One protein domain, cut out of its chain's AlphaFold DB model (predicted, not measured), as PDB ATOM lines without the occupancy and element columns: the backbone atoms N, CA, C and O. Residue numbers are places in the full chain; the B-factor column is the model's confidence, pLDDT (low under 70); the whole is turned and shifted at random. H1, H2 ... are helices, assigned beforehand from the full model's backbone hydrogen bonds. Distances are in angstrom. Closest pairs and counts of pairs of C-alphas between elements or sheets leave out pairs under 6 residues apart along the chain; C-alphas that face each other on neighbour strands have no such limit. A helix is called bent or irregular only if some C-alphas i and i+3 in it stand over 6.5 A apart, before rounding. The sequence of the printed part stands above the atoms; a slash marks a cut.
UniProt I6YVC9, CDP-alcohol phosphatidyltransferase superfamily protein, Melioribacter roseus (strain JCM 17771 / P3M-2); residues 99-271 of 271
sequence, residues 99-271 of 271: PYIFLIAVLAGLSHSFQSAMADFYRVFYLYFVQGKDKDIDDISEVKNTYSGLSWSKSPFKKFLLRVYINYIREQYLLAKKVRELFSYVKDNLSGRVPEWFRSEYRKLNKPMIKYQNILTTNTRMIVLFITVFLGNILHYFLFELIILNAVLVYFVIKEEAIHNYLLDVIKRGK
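This is residues 99 to 271 of the 271 residues of the protein "CDP-alcohol phosphatidyltransferase superfamily protein" of Melioribacter roseus (strain JCM 17771 / P3M-2) (UniProt I6YVC9). Two long helices, H1 and H7, run side by side as the core of an elongated body, with H4 and the bent H5 packed along them and H6 beside residues 234 to 241 of H7. The hairpin of H2 and H3 makes an arm on one side. The printed part has 173 residues, seven named helices, H1 to H7 in order, and no named strand: all helix. It is only just compact, close to loose, with a radius of gyration of the C-alphas of 18.7 A, and flat, 57 by 45 by 22 A.

Start at H1, residues 101 to 131; its residues 101 to 115 touch H7, residues 234 to 269, the same way at a shallow tilt of 28 degrees, C-alphas 108 and 242 closest at 5.6 A. Next, H2, residues 140 to 149, and H3, residues 156 to 175, form a hairpin, C-alphas 147 and 159 closest at 6.1 A. Residues 168 to 172 of H3 touch H1, about perpendicular at 76 degrees, C-alphas 172 and 118 closest at 6.2 A. Residues 177 to 182 of H4, residues 177 to 189, touch H7, C-alphas 179 and 260 closest at 5.3 A. H5, residues 196 to 215, by its hydrogen bonds one helix, is bent, with C-alphas 205 and 208 6.7 A apart; its arms H5a, residues 196 to 205, and H5b, residues 208 to 215, stand at 54 degrees, a steep tilt. Residues 126 to 130 of H1 touch H5a, C-alphas 130 and 199 closest at 5.5 A. H1, H4, H5a and H7 form a bundle, helices side by side. H6, residues 218 to 231, forms a hairpin with H7, C-alphas 228 and 234 closest at 5.9 A. O i to N i+4 pairs are within hydrogen-bond range throughout H2, H3, H4, H5a and H6, and in 26 of 27 in H1, 3 of 4 in H5b and 29 of 32 in H7.

Find C-alpha 101 at (-44.836, 46.537, 71.279); H1 runs 43.3 A from there. H7 runs 52.1 A to C-alpha 269 at (-59.824, 43.516, 21.181).

The farthest C-alphas, Pro 99 and Lys 271, are 58.8 A apart. The printed part has no cut and no long link; pLDDT is under 70 at residues 135 and 271.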
ATOM      1  N   PRO A  99     -44.882  47.026  76.902       96.00
ATOM      2  CA  PRO A  99     -45.278  45.707  76.393       96.00
ATOM      3  C   PRO A  99     -46.244  45.730  75.201       96.00
ATOM      4  O   PRO A  99     -46.344  44.737  74.480       96.00
ATOM      5  N   TYR A 100     -46.923  46.853  74.934       95.56
ATOM      6  CA  TYR A 100     -47.773  47.005  73.745       95.56
ATOM      7  C   TYR A 100     -47.008  46.818  72.423       95.56
ATOM      8  O   TYR A 100     -47.634  46.560  71.394       95.56
ATOM      9  N   ILE A 101     -45.669  46.864  72.441       96.06
ATOM     10  CA  ILE A 101     -44.836  46.537  71.279       96.06
ATOM     11  C   ILE A 101     -45.129  45.141  70.714       96.06
ATOM     12  O   ILE A 101     -45.086  44.970  69.502       96.06
ATOM     13  N   PHE A 102     -45.504  44.159  71.545       96.75
ATOM     14  CA  PHE A 102     -45.832  42.813  71.062       96.75
ATOM     15  C   PHE A 102     -47.080  42.809  70.177       96.75
ATOM     16  O   PHE A 102     -47.121  42.089  69.182       96.75
ATOM     17  N   LEU A 103     -48.081  43.641  70.487       96.62
ATOM     18  CA  LEU A 103     -49.255  43.799  69.629       96.62
ATOM     19  C   LEU A 103     -48.858  44.412  68.282       96.62
ATOM     20  O   LEU A 103     -49.269  43.915  67.236       96.62
ATOM     21  N   ILE A 104     -48.015  45.450  68.306       96.69
ATOM     22  CA  ILE A 104     -47.477  46.081  67.092       96.69
ATOM     23  C   ILE A 104     -46.686  45.056  66.268       96.69
ATOM     24  O   ILE A 104     -46.874  44.975  65.057       96.69
ATOM     25  N   ALA A 105     -45.859  44.235  66.912       96.62
ATOM     26  CA  ALA A 105     -45.070  43.197  66.263       96.62
ATOM     27  C   ALA A 105     -45.945  42.115  65.616       96.62
ATOM     28  O   ALA A 105     -45.658  41.691  64.500       96.62
ATOM     29  N   VAL A 106     -47.043  41.702  66.260       95.81
ATOM     30  CA  VAL A 106     -48.012  40.771  65.657       95.81
ATOM     31  C   VAL A 106     -48.656  41.388  64.417       95.81
ATOM     32  O   VAL A 106     -48.694  40.744  63.370       95.81
ATOM     33  N   LEU A 107     -49.116  42.640  64.499       96.25
ATOM     34  CA  LEU A 107     -49.698  43.341  63.349       96.25
ATOM     35  C   LEU A 107     -48.682  43.493  62.210       96.25
ATOM     36  O   LEU A 107     -49.020  43.256  61.051       96.25
ATOM     37  N   ALA A 108     -47.432  43.827  62.538       96.12
ATOM     38  CA  ALA A 108     -46.339  43.916  61.579       96.12
ATOM     39  C   ALA A 108     -46.053  42.555  60.935       96.12
ATOM     40  O   ALA A 108     -45.895  42.484  59.725       96.12
ATOM     41  N   GLY A 109     -46.055  41.465  61.708       93.69
ATOM     42  CA  GLY A 109     -45.824  40.113  61.197       93.69
ATOM     43  C   GLY A 109     -46.924  39.649  60.243       93.69
ATOM     44  O   GLY A 109     -46.629  39.100  59.183       93.69
ATOM     45  N   LEU A 110     -48.191  39.921  60.571       91.62
ATOM     46  CA  LEU A 110     -49.319  39.649  59.673       91.62
ATOM     47  C   LEU A 110     -49.213  40.471  58.382       91.62
ATOM     48  O   LEU A 110     -49.386  39.939  57.285       91.62
ATOM     49  N   SER A 111     -48.881  41.756  58.517       93.44
ATOM     50  CA  SER A 111     -48.711  42.674  57.396       93.44
ATOM     51  C   SER A 111     -47.560  42.257  56.480       93.44
ATOM     52  O   SER A 111     -47.771  42.137  55.275       93.44
ATOM     53  N   HIS A 112     -46.393  41.943  57.041       93.19
ATOM     54  CA  HIS A 112     -45.245  41.391  56.329       93.19
ATOM     55  C   HIS A 112     -45.658  40.154  55.532       93.19
ATOM     56  O   HIS A 112     -45.463  40.086  54.316       93.19
ATOM     57  N   SER A 113     -46.282  39.191  56.205       89.31
ATOM     58  CA  SER A 113     -46.661  37.936  55.574       89.31
ATOM     59  C   SER A 113     -47.580  38.152  54.368       89.31
ATOM     60  O   SER A 113     -47.377  37.559  53.307       89.31
ATOM     61  N   PHE A 114     -48.536  39.074  54.491       89.81
ATOM     62  CA  PHE A 114     -49.423  39.453  53.399       89.81
ATOM     63  C   PHE A 114     -48.703  40.193  52.258       89.81
ATOM     64  O   PHE A 114     -48.924  39.889  51.084       89.81
ATOM     65  N   GLN A 115     -47.816  41.136  52.584       93.88
ATOM     66  CA  GLN A 115     -47.019  41.894  51.613       93.88
ATOM     67  C   GLN A 115     -46.168  40.962  50.735       93.88
ATOM     68  O   GLN A 115     -46.217  41.065  49.505       93.88
ATOM     69  N   SER A 116     -45.436  40.029  51.354       90.06
ATOM     70  CA  SER A 116     -44.609  39.041  50.649       90.06
ATOM     71  C   SER A 116     -45.471  38.112  49.791       90.06
ATOM     72  O   SER A 116     -45.198  37.937  48.602       90.06
ATOM     73  N   ALA A 117     -46.583  37.609  50.343       87.69
ATOM     74  CA  ALA A 117     -47.511  36.757  49.607       87.69
ATOM     75  C   ALA A 117     -48.092  37.455  48.365       87.69
ATOM     76  O   ALA A 117     -48.250  36.819  47.323       87.69
ATOM     77  N   MET A 118     -48.417  38.748  48.439       92.06
ATOM     78  CA  MET A 118     -48.936  39.498  47.293       92.06
ATOM     79  C   MET A 118     -47.868  39.725  46.215       92.06
ATOM     80  O   MET A 118     -48.149  39.572  45.025       92.06
ATOM     81  N   ALA A 119     -46.640  40.066  46.614       92.56
ATOM     82  CA  ALA A 119     -45.530  40.257  45.680       92.56
ATOM     83  C   ALA A 119     -45.224  38.968  44.897       92.56
ATOM     84  O   ALA A 119     -45.071  39.007  43.671       92.56
ATOM     85  N   ASP A 120     -45.207  37.824  45.583       88.62
ATOM     86  CA  ASP A 120     -44.993  36.522  44.951       88.62
ATOM     87  C   ASP A 120     -46.167  36.105  44.064       88.62
ATOM     88  O   ASP A 120     -45.951  35.558  42.981       88.62
ATOM     89  N   PHE A 121     -47.404  36.434  44.447       90.00
ATOM     90  CA  PHE A 121     -48.584  36.158  43.628       90.00
ATOM     91  C   PHE A 121     -48.472  36.783  42.230       90.00
ATOM     92  O   PHE A 121     -48.556  36.078  41.223       90.00
ATOM     93  N   TYR A 122     -48.196  38.087  42.146       93.25
ATOM     94  CA  TYR A 122     -48.009  38.768  40.858       93.25
ATOM     95  C   TYR A 122     -46.754  38.293  40.112       93.25
ATOM     96  O   TYR A 122     -46.751  38.241  38.876       93.25
ATOM     97  N   ARG A 123     -45.695  37.883  40.827       91.75
ATOM     98  CA  ARG A 123     -44.494  37.293  40.213       91.75
ATOM     99  C   ARG A 123     -44.828  36.029  39.427       91.75
ATOM    100  O   ARG A 123     -44.324  35.868  38.314       91.75
ATOM    101  N   VAL A 124     -45.671  35.153  39.972       90.50
ATOM    102  CA  VAL A 124     -46.078  33.918  39.291       90.50
ATOM    103  C   VAL A 124     -46.759  34.241  37.955       90.50
ATOM    104  O   VAL A 124     -46.375  33.680  36.927       90.50
ATOM    105  N   PHE A 125     -47.677  35.213  37.917       92.81
ATOM    106  CA  PHE A 125     -48.299  35.641  36.655       92.81
ATOM    107  C   PHE A 125     -47.301  36.280  35.694       92.81
ATOM    108  O   PHE A 125     -47.327  35.990  34.499       92.81
ATOM    109  N   TYR A 126     -46.368  37.091  36.194       94.12
ATOM    110  CA  TYR A 126     -45.307  37.634  35.351       94.12
ATOM    111  C   TYR A 126     -44.487  36.524  34.676       94.12
ATOM    112  O   TYR A 126     -44.214  36.600  33.478       94.12
ATOM    113  N   LEU A 127     -44.122  35.468  35.411       91.75
ATOM    114  CA  LEU A 127     -43.413  34.314  34.850       91.75
ATOM    115  C   LEU A 127     -44.268  33.547  33.833       91.75
ATOM    116  O   LEU A 127     -43.739  33.129  32.802       91.75
ATOM    117  N   TYR A 128     -45.570  33.418  34.072       93.00
ATOM    118  CA  TYR A 128     -46.498  32.816  33.119       93.00
ATOM    119  C   TYR A 128     -46.564  33.602  31.804       93.00
ATOM    120  O   TYR A 128     -46.238  33.062  30.746       93.00
ATOM    121  N   PHE A 129     -46.894  34.894  31.853       94.00
ATOM    122  CA  PHE A 129     -47.077  35.699  30.642       94.00
ATOM    123  C   PHE A 129     -45.766  35.931  29.878       94.00
ATOM    124  O   PHE A 129     -45.753  35.902  28.645       94.00
ATOM    125  N   VAL A 130     -44.648  36.118  30.589       92.88
ATOM    126  CA  VAL A 130     -43.356  36.453  29.968       92.88
ATOM    127  C   VAL A 130     -42.533  35.222  29.597       92.88
ATOM    128  O   VAL A 130     -41.883  35.230  28.557       92.88
ATOM    129  N   GLN A 131     -42.527  34.174  30.424       87.44
ATOM    130  CA  GLN A 131     -41.673  32.992  30.223       87.44
ATOM    131  C   GLN A 131     -42.457  31.734  29.828       87.44
ATOM    132  O   GLN A 131     -41.833  30.709  29.563       87.44
ATOM    133  N   GLY A 132     -43.794  31.780  29.799       82.94
ATOM    134  CA  GLY A 132     -44.629  30.613  29.496       82.94
ATOM    135  C   GLY A 132     -44.580  29.528  30.573       82.94
ATOM    136  O   GLY A 132     -44.842  28.367  30.276       82.94
ATOM    137  N   LYS A 133     -44.193  29.873  31.808       77.50
ATOM    138  CA  LYS A 133     -44.125  28.928  32.929       77.50
ATOM    139  C   LYS A 133     -45.476  28.873  33.640       77.50
ATOM    140  O   LYS A 133     -45.825  29.809  34.349       77.50
ATOM    141  N   ASP A 134     -46.221  27.791  33.452       71.56
ATOM    142  CA  ASP A 134     -47.545  27.563  34.053       71.56
ATOM    143  C   ASP A 134     -47.508  26.760  35.367       71.56
ATOM    144  O   ASP A 134     -48.450  26.820  36.152       71.56
ATOM    145  N   LYS A 135     -46.404  26.048  35.628       64.31
ATOM    146  CA  LYS A 135     -46.272  25.034  36.692       64.31
ATOM    147  C   LYS A 135     -46.516  25.508  38.129       64.31
ATOM    148  O   LYS A 135     -46.697  24.665  39.003       64.31
ATOM    149  N   ASP A 136     -46.519  26.814  38.374       70.06
ATOM    150  CA  ASP A 136     -46.608  27.386  39.723       70.06
ATOM    151  C   ASP A 136     -47.967  28.052  40.023       70.06
ATOM    152  O   ASP A 136     -48.167  28.557  41.130       70.06
ATOM    153  N   ILE A 137     -48.920  28.036  39.079       80.12
ATOM    154  CA  ILE A 137     -50.276  28.573  39.282       80.12
ATOM    155  C   ILE A 137     -51.208  27.443  39.724       80.12
ATOM    156  O   ILE A 137     -51.655  26.637  38.910       80.12
ATOM    157  N   ASP A 138     -51.524  27.391  41.018       79.00
ATOM    158  CA  ASP A 138     -52.472  26.405  41.546       79.00
ATOM    159  C   ASP A 138     -53.934  26.800  41.290       79.00
ATOM    160  O   ASP A 138     -54.332  27.955  41.478       79.00
ATOM    161  N   ASP A 139     -54.770  25.809  40.966       80.19
ATOM    162  CA  ASP A 139     -56.225  25.948  41.021       80.19
ATOM    163  C   ASP A 139     -56.701  25.846  42.477       80.19
ATOM    164  O   ASP A 139     -56.549  24.817  43.143       80.19
ATOM    165  N   ILE A 140     -57.321  26.917  42.982       78.69
ATOM    166  CA  ILE A 140     -57.832  26.961  44.356       78.69
ATOM    167  C   ILE A 140     -58.830  25.832  44.650       78.69
ATOM    168  O   ILE A 140     -58.918  25.373  45.791       78.69
ATOM    169  N   SER A 141     -59.591  25.387  43.650       82.00
ATOM    170  CA  SER A 141     -60.587  24.323  43.789       82.00
ATOM    171  C   SER A 141     -59.897  22.990  44.049       82.00
ATOM    172  O   SER A 141     -60.276  22.264  44.966       82.00
ATOM    173  N   GLU A 142     -58.814  22.715  43.322       84.81
ATOM    174  CA  GLU A 142     -57.978  21.533  43.522       84.81
ATOM    175  C   GLU A 142     -57.333  21.536  44.919       84.81
ATOM    176  O   GLU A 142     -57.363  20.531  45.637       84.81
ATOM    177  N   VAL A 143     -56.816  22.690  45.359       85.94
ATOM    178  CA  VAL A 143     -56.220  22.847  46.698       85.94
ATOM    179  C   VAL A 143     -57.266  22.631  47.798       85.94
ATOM    180  O   VAL A 143     -57.000  21.921  48.771       85.94
ATOM    181  N   LYS A 144     -58.477  23.189  47.646       88.12
ATOM    182  CA  LYS A 144     -59.588  23.000  48.595       88.12
ATOM    183  C   LYS A 144     -60.053  21.546  48.657       88.12
ATOM    184  O   LYS A 144     -60.240  21.037  49.760       88.12
ATOM    185  N   ASN A 145     -60.175  20.879  47.511       90.19
ATOM    186  CA  ASN A 145     -60.546  19.463  47.436       90.19
ATOM    187  C   ASN A 145     -59.490  18.574  48.109       90.19
ATOM    188  O   ASN A 145     -59.818  17.669  48.879       90.19
ATOM    189  N   THR A 146     -58.208  18.881  47.890       88.12
ATOM    190  CA  THR A 146     -57.103  18.196  48.575       88.12
ATOM    191  C   THR A 146     -57.197  18.395  50.089       88.12
ATOM    192  O   THR A 146     -57.083  17.439  50.852       88.12
ATOM    193  N   TYR A 147     -57.463  19.622  50.546       91.00
ATOM    194  CA  TYR A 147     -57.621  19.934  51.967       91.00
ATOM    195  C   TYR A 147     -58.808  19.204  52.619       91.00
ATOM    196  O   TYR A 147     -58.665  18.702  53.739       91.00
ATOM    197  N   SER A 148     -59.962  19.117  51.945       89.81
ATOM    198  CA  SER A 148     -61.144  18.420  52.473       89.81
ATOM    199  C   SER A 148     -60.937  16.913  52.592       89.81
ATOM    200  O   SER A 148     -61.470  16.308  53.519       89.81
ATOM    201  N   GLY A 149     -60.126  16.317  51.712       89.81
ATOM    202  CA  GLY A 149     -59.773  14.896  51.768       89.81
ATOM    203  C   GLY A 149     -58.786  14.523  52.885       89.81
ATOM    204  O   GLY A 149     -58.662  13.348  53.227       89.81
ATOM    205  N   LEU A 150     -58.081  15.491  53.483       91.44
ATOM    206  CA  LEU A 150     -57.135  15.231  54.575       91.44
ATOM    207  C   LEU A 150     -57.834  15.158  55.938       91.44
ATOM    208  O   LEU A 150     -58.791  15.881  56.209       91.44
ATOM    209  N   SER A 151     -57.288  14.364  56.863       91.12
ATOM    210  CA  SER A 151     -57.726  14.314  58.267       91.12
ATOM    211  C   SER A 151     -56.707  14.967  59.203       91.12
ATOM    212  O   SER A 151     -55.503  14.778  59.035       91.12
ATOM    213  N   TRP A 152     -57.189  15.678  60.229       91.25
ATOM    214  CA  TRP A 152     -56.343  16.238  61.291       91.25
ATOM    215  C   TRP A 152     -55.680  15.158  62.149       91.25
ATOM    216  O   TRP A 152     -54.578  15.378  62.631       91.25
ATOM    217  N   SER A 153     -56.295  13.981  62.293       90.88
ATOM    218  CA  SER A 153     -55.693  12.879  63.052       90.88
ATOM    219  C   SER A 153     -54.608  12.138  62.270       90.88
ATOM    220  O   SER A 153     -53.623  11.702  62.851       90.88
ATOM    221  N   LYS A 154     -54.764  12.003  60.944       90.25
ATOM    222  CA  LYS A 154     -53.843  11.217  60.097       90.25
ATOM    223  C   LYS A 154     -52.741  12.050  59.444       90.25
ATOM    224  O   LYS A 154     -51.681  11.531  59.118       90.25
ATOM    225  N   SER A 155     -52.998  13.321  59.151       90.31
ATOM    226  CA  SER A 155     -52.057  14.186  58.427       90.31
ATOM    227  C   SER A 155     -52.149  15.642  58.902       90.31
ATOM    228  O   SER A 155     -52.388  16.537  58.084       90.31
ATOM    229  N   PRO A 156     -51.948  15.900  60.211       90.38
ATOM    230  CA  PRO A 156     -52.133  17.225  60.806       90.38
ATOM    231  C   PRO A 156     -51.269  18.292  60.133       90.38
ATOM    232  O   PRO A 156     -51.768  19.351  59.766       90.38
ATOM    233  N   PHE A 157     -49.991  17.988  59.893       87.56
ATOM    234  CA  PHE A 157     -49.040  18.941  59.325       87.56
ATOM    235  C   PHE A 157     -49.398  19.363  57.892       87.56
ATOM    236  O   PHE A 157     -49.506  20.549  57.595       87.56
ATOM    237  N   LYS A 158     -49.681  18.395  57.007       88.12
ATOM    238  CA  LYS A 158     -50.108  18.683  55.626       88.12
ATOM    239  C   LYS A 158     -51.408  19.486  55.597       88.12
ATOM    240  O   LYS A 158     -51.537  20.420  54.809       88.12
ATOM    241  N   LYS A 159     -52.359  19.147  56.474       91.69
ATOM    242  CA  LYS A 159     -53.642  19.850  56.569       91.69
ATOM    243  C   LYS A 159     -53.473  21.282  57.084       91.69
ATOM    244  O   LYS A 159     -54.125  22.185  56.564       91.69
ATOM    245  N   PHE A 160     -52.567  21.506  58.036       89.81
ATOM    246  CA  PHE A 160     -52.192  22.839  58.507       89.81
ATOM    247  C   PHE A 160     -51.578  23.698  57.398       89.81
ATOM    248  O   PHE A 160     -52.076  24.795  57.152       89.81
ATOM    249  N   LEU A 161     -50.574  23.184  56.681       87.94
ATOM    250  CA  LEU A 161     -49.936  23.913  55.581       87.94
ATOM    251  C   LEU A 161     -50.950  24.328  54.508       87.94
ATOM    252  O   LEU A 161     -50.973  25.484  54.094       87.94
ATOM    253  N   LEU A 162     -51.847  23.419  54.107       89.56
ATOM    254  CA  LEU A 162     -52.906  23.757  53.152       89.56
ATOM    255  C   LEU A 162     -53.899  24.779  53.708       89.56
ATOM    256  O   LEU A 162     -54.370  25.620  52.952       89.56
ATOM    257  N   ARG A 163     -54.224  24.741  55.006       89.56
ATOM    258  CA  ARG A 163     -55.103  25.744  55.625       89.56
ATOM    259  C   ARG A 163     -54.494  27.141  55.537       89.56
ATOM    260  O   ARG A 163     -55.190  28.072  55.140       89.56
ATOM    261  N   VAL A 164     -53.218  27.266  55.894       85.38
ATOM    262  CA  VAL A 164     -52.459  28.520  55.803       85.38
ATOM    263  C   VAL A 164     -52.422  29.002  54.352       85.38
ATOM    264  O   VAL A 164     -52.810  30.131  54.065       85.38
ATOM    265  N   TYR A 165     -52.086  28.110  53.417       86.56
ATOM    266  CA  TYR A 165     -52.047  28.430  51.993       86.56
ATOM    267  C   TYR A 165     -53.403  28.881  51.429       86.56
ATOM    268  O   TYR A 165     -53.479  29.884  50.726       86.56
ATOM    269  N   ILE A 166     -54.500  28.198  51.779       87.50
ATOM    270  CA  ILE A 166     -55.855  28.576  51.345       87.50
ATOM    271  C   ILE A 166     -56.224  29.979  51.835       87.50
ATOM    272  O   ILE A 166     -56.889  30.710  51.099       87.50
ATOM    273  N   ASN A 167     -55.828  30.357  53.052       85.00
ATOM    274  CA  ASN A 167     -56.079  31.702  53.561       85.00
ATOM    275  C   ASN A 167     -55.324  32.758  52.742       85.00
ATOM    276  O   ASN A 167     -55.963  33.704  52.286       85.00
ATOM    277  N   TYR A 168     -54.038  32.542  52.440       81.69
ATOM    278  CA  TYR A 168     -53.284  33.449  51.565       81.69
ATOM    279  C   TYR A 168     -53.930  33.608  50.191       81.69
ATOM    280  O   TYR A 168     -54.131  34.732  49.735       81.69
ATOM    281  N   ILE A 169     -54.326  32.499  49.552       82.88
ATOM    282  CA  ILE A 169     -54.975  32.565  48.238       82.88
ATOM    283  C   ILE A 169     -56.275  33.372  48.313       82.88
ATOM    284  O   ILE A 169     -56.575  34.139  47.401       82.88
ATOM    285  N   ARG A 170     -57.065  33.234  49.386       83.88
ATOM    286  CA  ARG A 170     -58.307  34.011  49.538       83.88
ATOM    287  C   ARG A 170     -58.036  35.510  49.573       83.88
ATOM    288  O   ARG A 170     -58.720  36.246  48.870       83.88
ATOM    289  N   GLU A 171     -57.060  35.948  50.357       79.94
ATOM    290  CA  GLU A 171     -56.717  37.367  50.473       79.94
ATOM    291  C   GLU A 171     -56.134  37.908  49.158       79.94
ATOM    292  O   GLU A 171     -56.556  38.961  48.676       79.94
ATOM    293  N   GLN A 172     -55.260  37.137  48.501       84.56
ATOM    294  CA  GLN A 172     -54.756  37.435  47.155       84.56
ATOM    295  C   GLN A 172     -55.899  37.575  46.144       84.56
ATOM    296  O   GLN A 172     -55.922  38.507  45.347       84.56
ATOM    297  N   TYR A 173     -56.891  36.687  46.193       83.81
ATOM    298  CA  TYR A 173     -58.015  36.694  45.259       83.81
ATOM    299  C   TYR A 173     -58.902  37.933  45.407       83.81
ATOM    300  O   TYR A 173     -59.496  38.363  44.415       83.81
ATOM    301  N   LEU A 174     -59.002  38.501  46.610       81.00
ATOM    302  CA  LEU A 174     -59.766  39.725  46.843       81.00
ATOM    303  C   LEU A 174     -59.090  40.949  46.214       81.00
ATOM    304  O   LEU A 174     -59.788  41.775  45.633       81.00
ATOM    305  N   LEU A 175     -57.761  41.049  46.301       86.69
ATOM    306  CA  LEU A 175     -57.026  42.228  45.825       86.69
ATOM    307  C   LEU A 175     -56.536  42.123  44.376       86.69
ATOM    308  O   LEU A 175     -56.412  43.143  43.708       86.69
ATOM    309  N   ALA A 176     -56.283  40.913  43.881       91.38
ATOM    310  CA  ALA A 176     -55.719  40.662  42.559       91.38
ATOM    311  C   ALA A 176     -56.773  40.048  41.623       91.38
ATOM    312  O   ALA A 176     -56.704  38.879  41.219       91.38
ATOM    313  N   LYS A 177     -57.834  40.805  41.331       93.06
ATOM    314  CA  LYS A 177     -58.972  40.331  40.532       93.06
ATOM    315  C   LYS A 177     -58.636  40.324  39.041       93.06
ATOM    316  O   LYS A 177     -58.904  39.337  38.357       93.06
ATOM    317  N   LYS A 178     -58.040  41.400  38.534       95.50
ATOM    318  CA  LYS A 178     -57.840  41.641  37.100       95.50
ATOM    319  C   LYS A 178     -56.780  40.752  36.485       95.50
ATOM    320  O   LYS A 178     -56.990  40.247  35.384       95.50
ATOM    321  N   VAL A 179     -55.698  40.477  37.208       94.56
ATOM    322  CA  VAL A 179     -54.698  39.501  36.749       94.56
ATOM    323  C   VAL A 179     -55.299  38.102  36.588       94.56
ATOM    324  O   VAL A 179     -54.987  37.403  35.625       94.56
ATOM    325  N   ARG A 180     -56.227  37.716  37.474       92.94
ATOM    326  CA  ARG A 180     -56.921  36.426  37.389       92.94
ATOM    327  C   ARG A 180     -57.914  36.385  36.237       92.94
ATOM    328  O   ARG A 180     -57.922  35.404  35.508       92.94
ATOM    329  N   GLU A 181     -58.701  37.446  36.035       94.25
ATOM    330  CA  GLU A 181     -59.586  37.562  34.863       94.25
ATOM    331  C   GLU A 181     -58.792  37.444  33.554       94.25
ATOM    332  O   GLU A 181     -59.206  36.724  32.644       94.25
ATOM    333  N   LEU A 182     -57.629  38.098  33.475       95.44
ATOM    334  CA  LEU A 182     -56.723  37.988  32.336       95.44
ATOM    335  C   LEU A 182     -56.193  36.568  32.150       95.44
ATOM    336  O   LEU A 182     -56.216  36.047  31.035       95.44
ATOM    337  N   PHE A 183     -55.731  35.936  33.225       93.31
ATOM    338  CA  PHE A 183     -55.241  34.565  33.176       93.31
ATOM    339  C   PHE A 183     -56.318  33.579  32.709       93.31
ATOM    340  O   PHE A 183     -56.068  32.803  31.788       93.31
ATOM    341  N   SER A 184     -57.522  33.646  33.288       92.19
ATOM    342  CA  SER A 184     -58.660  32.817  32.878       92.19
ATOM    343  C   SER A 184     -59.010  33.034  31.409       92.19
ATOM    344  O   SER A 184     -59.125  32.063  30.672       92.19
ATOM    345  N   TYR A 185     -59.068  34.285  30.942       94.06
ATOM    346  CA  TYR A 185     -59.337  34.577  29.533       94.06
ATOM    347  C   TYR A 185     -58.310  33.930  28.594       94.06
ATOM    348  O   TYR A 185     -58.676  33.310  27.601       94.06
ATOM    349  N   VAL A 186     -57.013  34.020  28.903       92.88
ATOM    350  CA  VAL A 186     -55.980  33.373  28.074       92.88
ATOM    351  C   VAL A 186     -56.089  31.852  28.122       92.88
ATOM    352  O   VAL A 186     -55.933  31.192  27.092       92.88
ATOM    353  N   LYS A 187     -56.374  31.278  29.293       90.50
ATOM    354  CA  LYS A 187     -56.548  29.833  29.447       90.50
ATOM    355  C   LYS A 187     -57.725  29.318  28.616       90.50
ATOM    356  O   LYS A 187     -57.549  28.356  27.869       90.50
ATOM    357  N   ASP A 188     -58.863  29.995  28.695       91.88
ATOM    358  CA  ASP A 188     -60.128  29.529  28.129       91.88
ATOM    359  C   ASP A 188     -60.256  29.872  26.634       91.88
ATOM    360  O   ASP A 188     -60.689  29.036  25.843       91.88
ATOM    361  N   ASN A 189     -59.822  31.067  26.212       92.62
ATOM    362  CA  ASN A 189     -59.996  31.549  24.835       92.62
ATOM    363  C   ASN A 189     -58.769  31.336  23.939       92.62
ATOM    364  O   ASN A 189     -58.919  31.280  22.720       92.62
ATOM    365  N   LEU A 190     -57.565  31.234  24.509       88.62
ATOM    366  CA  LEU A 190     -56.310  31.060  23.757       88.62
ATOM    367  C   LEU A 190     -55.610  29.732  24.080       88.62
ATOM    368  O   LEU A 190     -54.424  29.561  23.785       88.62
ATOM    369  N   SER A 191     -56.319  28.794  24.718       86.50
ATOM    370  CA  SER A 191     -55.781  27.494  25.147       86.50
ATOM    371  C   SER A 191     -54.495  27.621  25.977       86.50
ATOM    372  O   SER A 191     -53.574  26.813  25.854       86.50
ATOM    373  N   GLY A 192     -54.388  28.690  26.774       83.12
ATOM    374  CA  GLY A 192     -53.218  28.991  27.598       83.12
ATOM    375  C   GLY A 192     -51.990  29.495  26.831       83.12
ATOM    376  O   GLY A 192     -50.939  29.682  27.446       83.12
ATOM    377  N   ARG A 193     -52.083  29.726  25.513       86.62
ATOM    378  CA  ARG A 193     -50.974  30.221  24.687       86.62
ATOM    379  C   ARG A 193     -50.995  31.744  24.624       86.62
ATOM    380  O   ARG A 193     -51.904  32.345  24.064       86.62
ATOM    381  N   VAL A 194     -49.952  32.363  25.167       90.94
ATOM    382  CA  VAL A 194     -49.785  33.821  25.165       90.94
ATOM    383  C   VAL A 194     -49.175  34.276  23.826       90.94
ATOM    384  O   VAL A 194     -48.058  33.846  23.522       90.94
ATOM    385  N   PRO A 195     -49.846  35.136  23.032       92.38
ATOM    386  CA  PRO A 195     -49.287  35.675  21.789       92.38
ATOM    387  C   PRO A 195     -48.022  36.511  22.028       92.38
ATOM    388  O   PRO A 195     -47.922  37.215  23.032       92.38
ATOM    389  N   GLU A 196     -47.070  36.497  21.090       92.44
ATOM    390  CA  GLU A 196     -45.765  37.156  21.284       92.44
ATOM    391  C   GLU A 196     -45.862  38.691  21.366       92.44
ATOM    392  O   GLU A 196     -45.182  39.327  22.176       92.44
ATOM    393  N   TRP A 197     -46.763  39.292  20.581       93.12
ATOM    394  CA  TRP A 197     -47.048  40.729  20.657       93.12
ATOM    395  C   TRP A 197     -47.562  41.112  22.055       93.12
ATOM    396  O   TRP A 197     -47.103  42.086  22.653       93.12
ATOM    397  N   PHE A 198     -48.440  40.280  22.628       94.88
ATOM    398  CA  PHE A 198     -49.021  40.508  23.945       94.88
ATOM    399  C   PHE A 198     -47.994  40.281  25.052       94.88
ATOM    400  O   PHE A 198     -47.913  41.063  25.996       94.88
ATOM    401  N   ARG A 199     -47.151  39.251  24.921       95.12
ATOM    402  CA  ARG A 199     -46.021  38.998  25.823       95.12
ATOM    403  C   ARG A 199     -45.095  40.210  25.914       95.12
ATOM    404  O   ARG A 199     -44.678  40.587  27.013       95.12
ATOM    405  N   SER A 200     -44.779  40.818  24.774       94.81
ATOM    406  CA  SER A 200     -43.922  42.003  24.700       94.81
ATOM    407  C   SER A 200     -44.552  43.206  25.406       94.81
ATOM    408  O   SER A 200     -43.889  43.853  26.222       94.81
ATOM    409  N   GLU A 201     -45.844  43.454  25.177       95.81
ATOM    410  CA  GLU A 201     -46.578  44.546  25.828       95.81
ATOM    411  C   GLU A 201     -46.744  44.308  27.339       95.81
ATOM    412  O   GLU A 201     -46.450  45.191  28.151       95.81
ATOM    413  N   TYR A 202     -47.094  43.083  27.747       96.56
ATOM    414  CA  TYR A 202     -47.158  42.676  29.152       96.56
ATOM    415  C   TYR A 202     -45.822  42.938  29.853       96.56
ATOM    416  O   TYR A 202     -45.779  43.536  30.931       96.56
ATOM    417  N   ARG A 203     -44.706  42.519  29.239       96.56
ATOM    418  CA  ARG A 203     -43.364  42.726  29.794       96.56
ATOM    419  C   ARG A 203     -43.045  44.210  29.934       96.56
ATOM    420  O   ARG A 203     -42.513  44.609  30.966       96.56
ATOM    421  N   LYS A 204     -43.356  45.027  28.928       97.06
ATOM    422  CA  LYS A 204     -43.107  46.476  28.941       97.06
ATOM    423  C   LYS A 204     -43.814  47.165  30.111       97.06
ATOM    424  O   LYS A 204     -43.189  47.973  30.795       97.06
ATOM    425  N   LEU A 205     -45.076  46.822  30.369       97.00
ATOM    426  CA  LEU A 205     -45.881  47.460  31.416       97.00
ATOM    427  C   LEU A 205     -45.574  46.947  32.829       97.00
ATOM    428  O   LEU A 205     -45.560  47.746  33.769       97.00
ATOM    429  N   ASN A 206     -45.296  45.646  32.976       96.50
ATOM    430  CA  ASN A 206     -45.096  45.005  34.280       96.50
ATOM    431  C   ASN A 206     -43.629  44.968  34.739       96.50
ATOM    432  O   ASN A 206     -43.362  44.944  35.938       96.50
ATOM    433  N   LYS A 207     -42.637  45.033  33.837       94.75
ATOM    434  CA  LYS A 207     -41.210  45.043  34.225       94.75
ATOM    435  C   LYS A 207     -40.857  46.166  35.219       94.75
ATOM    436  O   LYS A 207     -40.126  45.878  36.167       94.75
ATOM    437  N   PRO A 208     -41.364  47.409  35.087       96.00
ATOM    438  CA  PRO A 208     -41.126  48.452  36.084       96.00
ATOM    439  C   PRO A 208     -41.706  48.141  37.469       96.00
ATOM    440  O   PRO A 208     -41.271  48.759  38.438       96.00
ATOM    441  N   MET A 209     -42.677  47.226  37.580       96.12
ATOM    442  CA  MET A 209     -43.304  46.861  38.854       96.12
ATOM    443  C   MET A 209     -42.452  45.893  39.685       96.12
ATOM    444  O   MET A 209     -42.557  45.888  40.909       96.12
ATOM    445  N   ILE A 210     -41.511  45.178  39.054       93.00
ATOM    446  CA  ILE A 210     -40.591  44.240  39.726       93.00
ATOM    447  C   ILE A 210     -39.793  44.920  40.849       93.00
ATOM    448  O   ILE A 210     -39.491  44.292  41.860       93.00
ATOM    449  N   LYS A 211     -39.468  46.213  40.723       94.62
ATOM    450  CA  LYS A 211     -38.761  46.933  41.796       94.62
ATOM    451  C   LYS A 211     -39.602  47.040  43.072       94.62
ATOM    452  O   LYS A 211     -39.054  46.892  44.154       94.62
ATOM    453  N   TYR A 212     -40.916  47.251  42.951       95.38
ATOM    454  CA  TYR A 212     -41.819  47.312  44.101       95.38
ATOM    455  C   TYR A 212     -42.027  45.920  44.696       95.38
ATOM    456  O   TYR A 212     -42.004  45.785  45.913       95.38
ATOM    457  N   GLN A 213     -42.098  44.882  43.854       92.38
ATOM    458  CA  GLN A 213     -42.085  43.488  44.315       92.38
ATOM    459  C   GLN A 213     -40.846  43.211  45.175       92.38
ATOM    460  O   GLN A 213     -40.976  42.731  46.291       92.38
ATOM    461  N   ASN A 214     -39.654  43.589  44.700       91.94
ATOM    462  CA  ASN A 214     -38.404  43.409  45.446       91.94
ATOM    463  C   ASN A 214     -38.331  44.261  46.732       91.94
ATOM    464  O   ASN A 214     -37.648  43.878  47.680       91.94
ATOM    465  N   ILE A 215     -39.004  45.417  46.779       94.62
ATOM    466  CA  ILE A 215     -39.118  46.215  48.012       94.62
ATOM    467  C   ILE A 215     -39.966  45.473  49.051       94.62
ATOM    468  O   ILE A 215     -39.630  45.474  50.230       94.62
ATOM    469  N   LEU A 216     -41.029  44.806  48.602       93.88
ATOM    470  CA  LEU A 216     -41.953  44.042  49.436       93.88
ATOM    471  C   LEU A 216     -41.442  42.642  49.805       93.88
ATOM    472  O   LEU A 216     -42.171  41.922  50.485       93.88
ATOM    473  N   THR A 217     -40.229  42.243  49.406       87.44
ATOM    474  CA  THR A 217     -39.609  40.957  49.783       87.44
ATOM    475  C   THR A 217     -38.507  41.117  50.846       87.44
ATOM    476  O   THR A 217     -38.188  42.222  51.293       87.44
ATOM    477  N   THR A 218     -37.932  39.998  51.293       87.06
ATOM    478  CA  THR A 218     -37.011  39.878  52.438       87.06
ATOM    479  C   THR A 218     -35.822  40.843  52.424       87.06
ATOM    480  O   THR A 218     -35.511  41.450  53.449       87.06
ATOM    481  N   ASN A 219     -35.191  41.066  51.268       88.75
ATOM    482  CA  ASN A 219     -33.955  41.855  51.157       88.75
ATOM    483  C   ASN A 219     -34.062  43.267  51.749       88.75
ATOM    484  O   ASN A 219     -33.200  43.691  52.519       88.75
ATOM    485  N   THR A 220     -35.123  44.002  51.409       92.19
ATOM    486  CA  THR A 220     -35.299  45.380  51.892       92.19
ATOM    487  C   THR A 220     -35.526  45.403  53.400       92.19
ATOM    488  O   THR A 220     -34.966  46.247  54.100       92.19
ATOM    489  N   ARG A 221     -36.284  44.428  53.917       93.62
ATOM    490  CA  ARG A 221     -36.527  44.277  55.355       93.62
ATOM    491  C   ARG A 221     -35.251  43.989  56.115       93.62
ATOM    492  O   ARG A 221     -35.049  44.602  57.153       93.62
ATOM    493  N   MET A 222     -34.383  43.117  55.603       93.19
ATOM    494  CA  MET A 222     -33.097  42.830  56.241       93.19
ATOM    495  C   MET A 222     -32.219  44.079  56.347       93.19
ATOM    496  O   MET A 222     -31.644  44.328  57.400       93.19
ATOM    497  N   ILE A 223     -32.151  44.902  55.295       93.81
ATOM    498  CA  ILE A 223     -31.358  46.142  55.323       93.81
ATOM    499  C   ILE A 223     -31.867  47.081  56.422       93.81
ATOM    500  O   ILE A 223     -31.080  47.559  57.241       93.81
ATOM    501  N   VAL A 224     -33.180  47.325  56.473       95.25
ATOM    502  CA  VAL A 224     -33.770  48.204  57.496       95.25
ATOM    503  C   VAL A 224     -33.643  47.589  58.889       95.25
ATOM    504  O   VAL A 224     -33.308  48.295  59.837       95.25
ATOM    505  N   LEU A 225     -33.824  46.274  59.015       95.19
ATOM    506  CA  LEU A 225     -33.610  45.530  60.252       95.19
ATOM    507  C   LEU A 225     -32.196  45.769  60.789       95.19
ATOM    508  O   LEU A 225     -32.049  46.196  61.931       95.19
ATOM    509  N   PHE A 226     -31.163  45.584  59.968       94.44
ATOM    510  CA  PHE A 226     -29.779  45.801  60.387       94.44
ATOM    511  C   PHE A 226     -29.557  47.233  60.863       94.44
ATOM    512  O   PHE A 226     -29.045  47.437  61.962       94.44
ATOM    513  N   ILE A 227     -30.022  48.223  60.096       93.56
ATOM    514  CA  ILE A 227     -29.930  49.635  60.487       93.56
ATOM    515  C   ILE A 227     -30.588  49.855  61.858       93.56
ATOM    516  O   ILE A 227     -29.973  50.422  62.757       93.56
ATOM    517  N   THR A 228     -31.810  49.365  62.059       93.50
ATOM    518  CA  THR A 228     -32.571  49.587  63.302       93.50
ATOM    519  C   THR A 228     -31.982  48.878  64.522       93.50
ATOM    520  O   THR A 228     -31.979  49.456  65.610       93.50
ATOM    521  N   VAL A 229     -31.424  47.673  64.353       92.69
ATOM    522  CA  VAL A 229     -30.743  46.927  65.424       92.69
ATOM    523  C   VAL A 229     -29.524  47.699  65.936       92.69
ATOM    524  O   VAL A 229     -29.324  47.775  67.151       92.69
ATOM    525  N   PHE A 230     -28.738  48.307  65.039       91.75
ATOM    526  CA  PHE A 230     -27.555  49.093  65.414       91.75
ATOM    527  C   PHE A 230     -27.885  50.511  65.891       91.75
ATOM    528  O   PHE A 230     -27.182  51.025  66.756       91.75
ATOM    529  N   LEU A 231     -28.966  51.125  65.398       89.31
ATOM    530  CA  LEU A 231     -29.475  52.390  65.944       89.31
ATOM    531  C   LEU A 231     -30.059  52.230  67.357       89.31
ATOM    532  O   LEU A 231     -30.237  53.222  68.057       89.31
ATOM    533  N   GLY A 232     -30.383  51.000  67.772       83.19
ATOM    534  CA  GLY A 232     -30.952  50.711  69.087       83.19
ATOM    535  C   GLY A 232     -32.410  51.147  69.241       83.19
ATOM    536  O   GLY A 232     -32.914  51.182  70.355       83.19
ATOM    537  N   ASN A 233     -33.106  51.472  68.145       86.88
ATOM    538  CA  ASN A 233     -34.513  51.854  68.190       86.88
ATOM    539  C   ASN A 233     -35.377  50.883  67.381       86.88
ATOM    540  O   ASN A 233     -35.658  51.072  66.197       86.88
ATOM    541  N   ILE A 234     -35.813  49.836  68.075       89.88
ATOM    542  CA  ILE A 234     -36.579  48.706  67.538       89.88
ATOM    543  C   ILE A 234     -37.937  49.138  66.974       89.88
ATOM    544  O   ILE A 234     -38.397  48.587  65.974       89.88
ATOM    545  N   LEU A 235     -38.565  50.159  67.563       92.50
ATOM    546  CA  LEU A 235     -39.863  50.657  67.110       92.50
ATOM    547  C   LEU A 235     -39.814  51.151  65.654       92.50
ATOM    548  O   LEU A 235     -40.778  50.957  64.917       92.50
ATOM    549  N   HIS A 236     -38.689  51.721  65.208       93.62
ATOM    550  CA  HIS A 236     -38.545  52.202  63.828       93.62
ATOM    551  C   HIS A 236     -38.701  51.082  62.799       93.62
ATOM    552  O   HIS A 236     -39.263  51.318  61.731       93.62
ATOM    553  N   TYR A 237     -38.254  49.869  63.127       95.88
ATOM    554  CA  TYR A 237     -38.411  48.718  62.245       95.88
ATOM    555  C   TYR A 237     -39.889  48.374  62.043       95.88
ATOM    556  O   TYR A 237     -40.358  48.272  60.911       95.88
ATOM    557  N   PHE A 238     -40.653  48.287  63.134       96.25
ATOM    558  CA  PHE A 238     -42.081  47.985  63.055       96.25
ATOM    559  C   PHE A 238     -42.891  49.104  62.391       96.25
ATOM    560  O   PHE A 238     -43.827  48.821  61.647       96.25
ATOM    561  N   LEU A 239     -42.527  50.373  62.610       95.62
ATOM    562  CA  LEU A 239     -43.158  51.501  61.919       95.62
ATOM    563  C   LEU A 239     -42.865  51.481  60.415       95.62
ATOM    564  O   LEU A 239     -43.769  51.716  59.617       95.62
ATOM    565  N   PHE A 240     -41.631  51.169  60.015       96.75
ATOM    566  CA  PHE A 240     -41.283  50.978  58.609       96.75
ATOM    567  C   PHE A 240     -42.125  49.862  57.970       96.75
ATOM    568  O   PHE A 240     -42.723  50.073  56.912       96.75
ATOM    569  N   GLU A 241     -42.229  48.715  58.643       96.44
ATOM    570  CA  GLU A 241     -43.001  47.557  58.184       96.44
ATOM    571  C   GLU A 241     -44.494  47.897  58.005       96.44
ATOM    572  O   GLU A 241     -45.101  47.599  56.974       96.44
ATOM    573  N   LEU A 242     -45.086  48.578  58.991       97.44
ATOM    574  CA  LEU A 242     -46.517  48.876  59.013       97.44
ATOM    575  C   LEU A 242     -46.920  50.080  58.165       97.44
ATOM    576  O   LEU A 242     -48.041  50.105  57.662       97.44
ATOM    577  N   ILE A 243     -46.060  51.086  58.023       97.19
ATOM    578  CA  ILE A 243     -46.408  52.332  57.331       97.19
ATOM    579  C   ILE A 243     -45.855  52.307  55.911       97.19
ATOM    580  O   ILE A 243     -46.615  52.381  54.945       97.19
ATOM    581  N   ILE A 244     -44.534  52.182  55.769       97.69
ATOM    582  CA  ILE A 244     -43.864  52.339  54.475       97.69
ATOM    583  C   ILE A 244     -44.183  51.160  53.561       97.69
ATOM    584  O   ILE A 244     -44.616  51.371  52.427       97.69
ATOM    585  N   LEU A 245     -44.028  49.922  54.038       97.75
ATOM    586  CA  LEU A 245     -44.267  48.756  53.184       97.75
ATOM    587  C   LEU A 245     -45.750  48.552  52.861       97.75
ATOM    588  O   LEU A 245     -46.062  48.159  51.739       97.75
ATOM    589  N   ASN A 246     -46.677  48.916  53.754       97.50
ATOM    590  CA  ASN A 246     -48.102  48.916  53.402       97.50
ATOM    591  C   ASN A 246     -48.453  49.998  52.378       97.50
ATOM    592  O   ASN A 246     -49.238  49.730  51.470       97.50
ATOM    593  N   ALA A 247     -47.855  51.190  52.457       98.00
ATOM    594  CA  ALA A 247     -48.039  52.208  51.424       98.00
ATOM    595  C   ALA A 247     -47.525  51.718  50.057       98.00
ATOM    596  O   ALA A 247     -48.209  51.871  49.042       98.00
ATOM    597  N   VAL A 248     -46.356  51.062  50.034       97.81
ATOM    598  CA  VAL A 248     -45.811  50.432  48.821       97.81
ATOM    599  C   VAL A 248     -46.731  49.321  48.316       97.81
ATOM    600  O   VAL A 248     -46.979  49.268  47.115       97.81
ATOM    601  N   LEU A 249     -47.270  48.474  49.198       96.62
ATOM    602  CA  LEU A 249     -48.200  47.400  48.842       96.62
ATOM    603  C   LEU A 249     -49.467  47.950  48.184       96.62
ATOM    604  O   LEU A 249     -49.851  47.477  47.116       96.62
ATOM    605  N   VAL A 250     -50.099  48.957  48.791       96.75
ATOM    606  CA  VAL A 250     -51.318  49.576  48.253       96.75
ATOM    607  C   VAL A 250     -51.050  50.164  46.869       96.75
ATOM    608  O   VAL A 250     -51.779  49.865  45.923       96.75
ATOM    609  N   TYR A 251     -49.975  50.944  46.723       97.62
ATOM    610  CA  TYR A 251     -49.578  51.490  45.426       97.62
ATOM    611  C   TYR A 251     -49.321  50.379  44.396       97.62
ATOM    612  O   TYR A 251     -49.812  50.452  43.268       97.62
ATOM    613  N   PHE A 252     -48.572  49.347  44.787       97.06
ATOM    614  CA  PHE A 252     -48.215  48.219  43.935       97.06
ATOM    615  C   PHE A 252     -49.460  47.496  43.409       97.06
ATOM    616  O   PHE A 252     -49.604  47.362  42.196       97.06
ATOM    617  N   VAL A 253     -50.393  47.126  44.289       96.31
ATOM    618  CA  VAL A 253     -51.640  46.433  43.923       96.31
ATOM    619  C   VAL A 253     -52.508  47.291  43.004       96.31
ATOM    620  O   VAL A 253     -52.966  46.802  41.974       96.31
ATOM    621  N   ILE A 254     -52.705  48.578  43.315       96.81
ATOM    622  CA  ILE A 254     -53.514  49.480  42.475       96.81
ATOM    623  C   ILE A 254     -52.929  49.566  41.060       96.81
ATOM    624  O   ILE A 254     -53.659  49.486  40.069       96.81
ATOM    625  N   LYS A 255     -51.606  49.722  40.956       97.50
ATOM    626  CA  LYS A 255     -50.921  49.858  39.669       97.50
ATOM    627  C   LYS A 255     -50.968  48.544  38.883       97.50
ATOM    628  O   LYS A 255     -51.247  48.578  37.685       97.50
ATOM    629  N   GLU A 256     -50.729  47.413  39.541       97.31
ATOM    630  CA  GLU A 256     -50.841  46.081  38.940       97.31
ATOM    631  C   GLU A 256     -52.266  45.827  38.425       97.31
ATOM    632  O   GLU A 256     -52.436  45.498  37.253       97.31
ATOM    633  N   GLU A 257     -53.311  46.057  39.224       96.88
ATOM    634  CA  GLU A 257     -54.703  45.861  38.785       96.88
ATOM    635  C   GLU A 257     -55.081  46.766  37.604       96.88
ATOM    636  O   GLU A 257     -55.742  46.313  36.666       96.88
ATOM    637  N   ALA A 258     -54.620  48.021  37.596       97.62
ATOM    638  CA  ALA A 258     -54.843  48.937  36.479       97.62
ATOM    639  C   ALA A 258     -54.160  48.455  35.184       97.62
ATOM    640  O   ALA A 258     -54.782  48.478  34.119       97.62
ATOM    641  N   ILE A 259     -52.907  47.981  35.268       97.94
ATOM    642  CA  ILE A 259     -52.196  47.389  34.122       97.94
ATOM    643  C   ILE A 259     -52.957  46.166  33.605       97.94
ATOM    644  O   ILE A 259     -53.197  46.055  32.403       97.94
ATOM    645  N   HIS A 260     -53.348  45.254  34.495       97.69
ATOM    646  CA  HIS A 260     -54.013  44.015  34.109       97.69
ATOM    647  C   HIS A 260     -55.401  44.254  33.517       97.69
ATOM    648  O   HIS A 260     -55.777  43.560  32.576       97.69
ATOM    649  N   ASN A 261     -56.139  45.258  33.998       97.62
ATOM    650  CA  ASN A 261     -57.405  45.653  33.387       97.62
ATOM    651  C   ASN A 261     -57.203  46.170  31.955       97.62
ATOM    652  O   ASN A 261     -57.899  45.734  31.044       97.62
ATOM    653  N   TYR A 262     -56.212  47.041  31.740       97.62
ATOM    654  CA  TYR A 262     -55.864  47.517  30.398       97.62
ATOM    655  C   TYR A 262     -55.463  46.361  29.472       97.62
ATOM    656  O   TYR A 262     -55.964  46.247  28.355       97.62
ATOM    657  N   LEU A 263     -54.595  45.467  29.945       97.38
ATOM    658  CA  LEU A 263     -54.139  44.309  29.177       97.38
ATOM    659  C   LEU A 263     -55.289  43.351  28.834       97.38
ATOM    660  O   LEU A 263     -55.324  42.815  27.728       97.38
ATOM    661  N   LEU A 264     -56.249  43.168  29.746       97.00
ATOM    662  CA  LEU A 264     -57.463  42.389  29.499       97.00
ATOM    663  C   LEU A 264     -58.311  42.994  28.374       97.00
ATOM    664  O   LEU A 264     -58.825  42.263  27.527       97.00
ATOM    665  N   ASP A 265     -58.446  44.316  28.337       96.38
ATOM    666  CA  ASP A 265     -59.180  44.993  27.268       96.38
ATOM    667  C   ASP A 265     -58.444  44.892  25.927       96.38
ATOM    668  O   ASP A 265     -59.070  44.643  24.896       96.38
ATOM    669  N   VAL A 266     -57.115  45.033  25.932       94.81
ATOM    670  CA  VAL A 266     -56.272  44.903  24.733       94.81
ATOM    671  C   VAL A 266     -56.379  43.499  24.137       94.81
ATOM    672  O   VAL A 266     -56.679  43.355  22.951       94.81
ATOM    673  N   ILE A 267     -56.212  42.453  24.951       94.38
ATOM    674  CA  ILE A 267     -56.231  41.072  24.454       94.38
ATOM    675  C   ILE A 267     -57.614  40.644  23.951       94.38
ATOM    676  O   ILE A 267     -57.707  39.877  22.995       94.38
ATOM    677  N   LYS A 268     -58.695  41.174  24.540       93.56
ATOM    678  CA  LYS A 268     -60.067  40.959  24.054       93.56
ATOM    679  C   LYS A 268     -60.332  41.633  22.712       93.56
ATOM    680  O   LYS A 268     -61.128  41.129  21.928       93.56
ATOM    681  N   ARG A 269     -59.681  42.768  22.440       91.00
ATOM    682  CA  ARG A 269     -59.824  43.516  21.181       91.00
ATOM    683  C   ARG A 269     -58.967  42.958  20.041       91.00
ATOM    684  O   ARG A 269     -59.205  43.340  18.900       91.00
ATOM    685  N   GLY A 270     -58.002  42.083  20.335       74.38
ATOM    686  CA  GLY A 270     -57.175  41.409  19.330       74.38
ATOM    687  C   GLY A 270     -56.286  42.342  18.498       74.38
ATOM    688  O   GLY A 270     -56.004  42.020  17.347       74.38
ATOM    689  N   LYS A 271     -55.891  43.496  19.050       56.03
ATOM    690  CA  LYS A 271     -54.986  44.462  18.408       56.03
ATOM    691  C   LYS A 271     -53.599  44.408  19.023       56.03
ATOM    692  O   LYS A 271     -53.540  44.462  20.271       56.03
TER     693      LYS A 271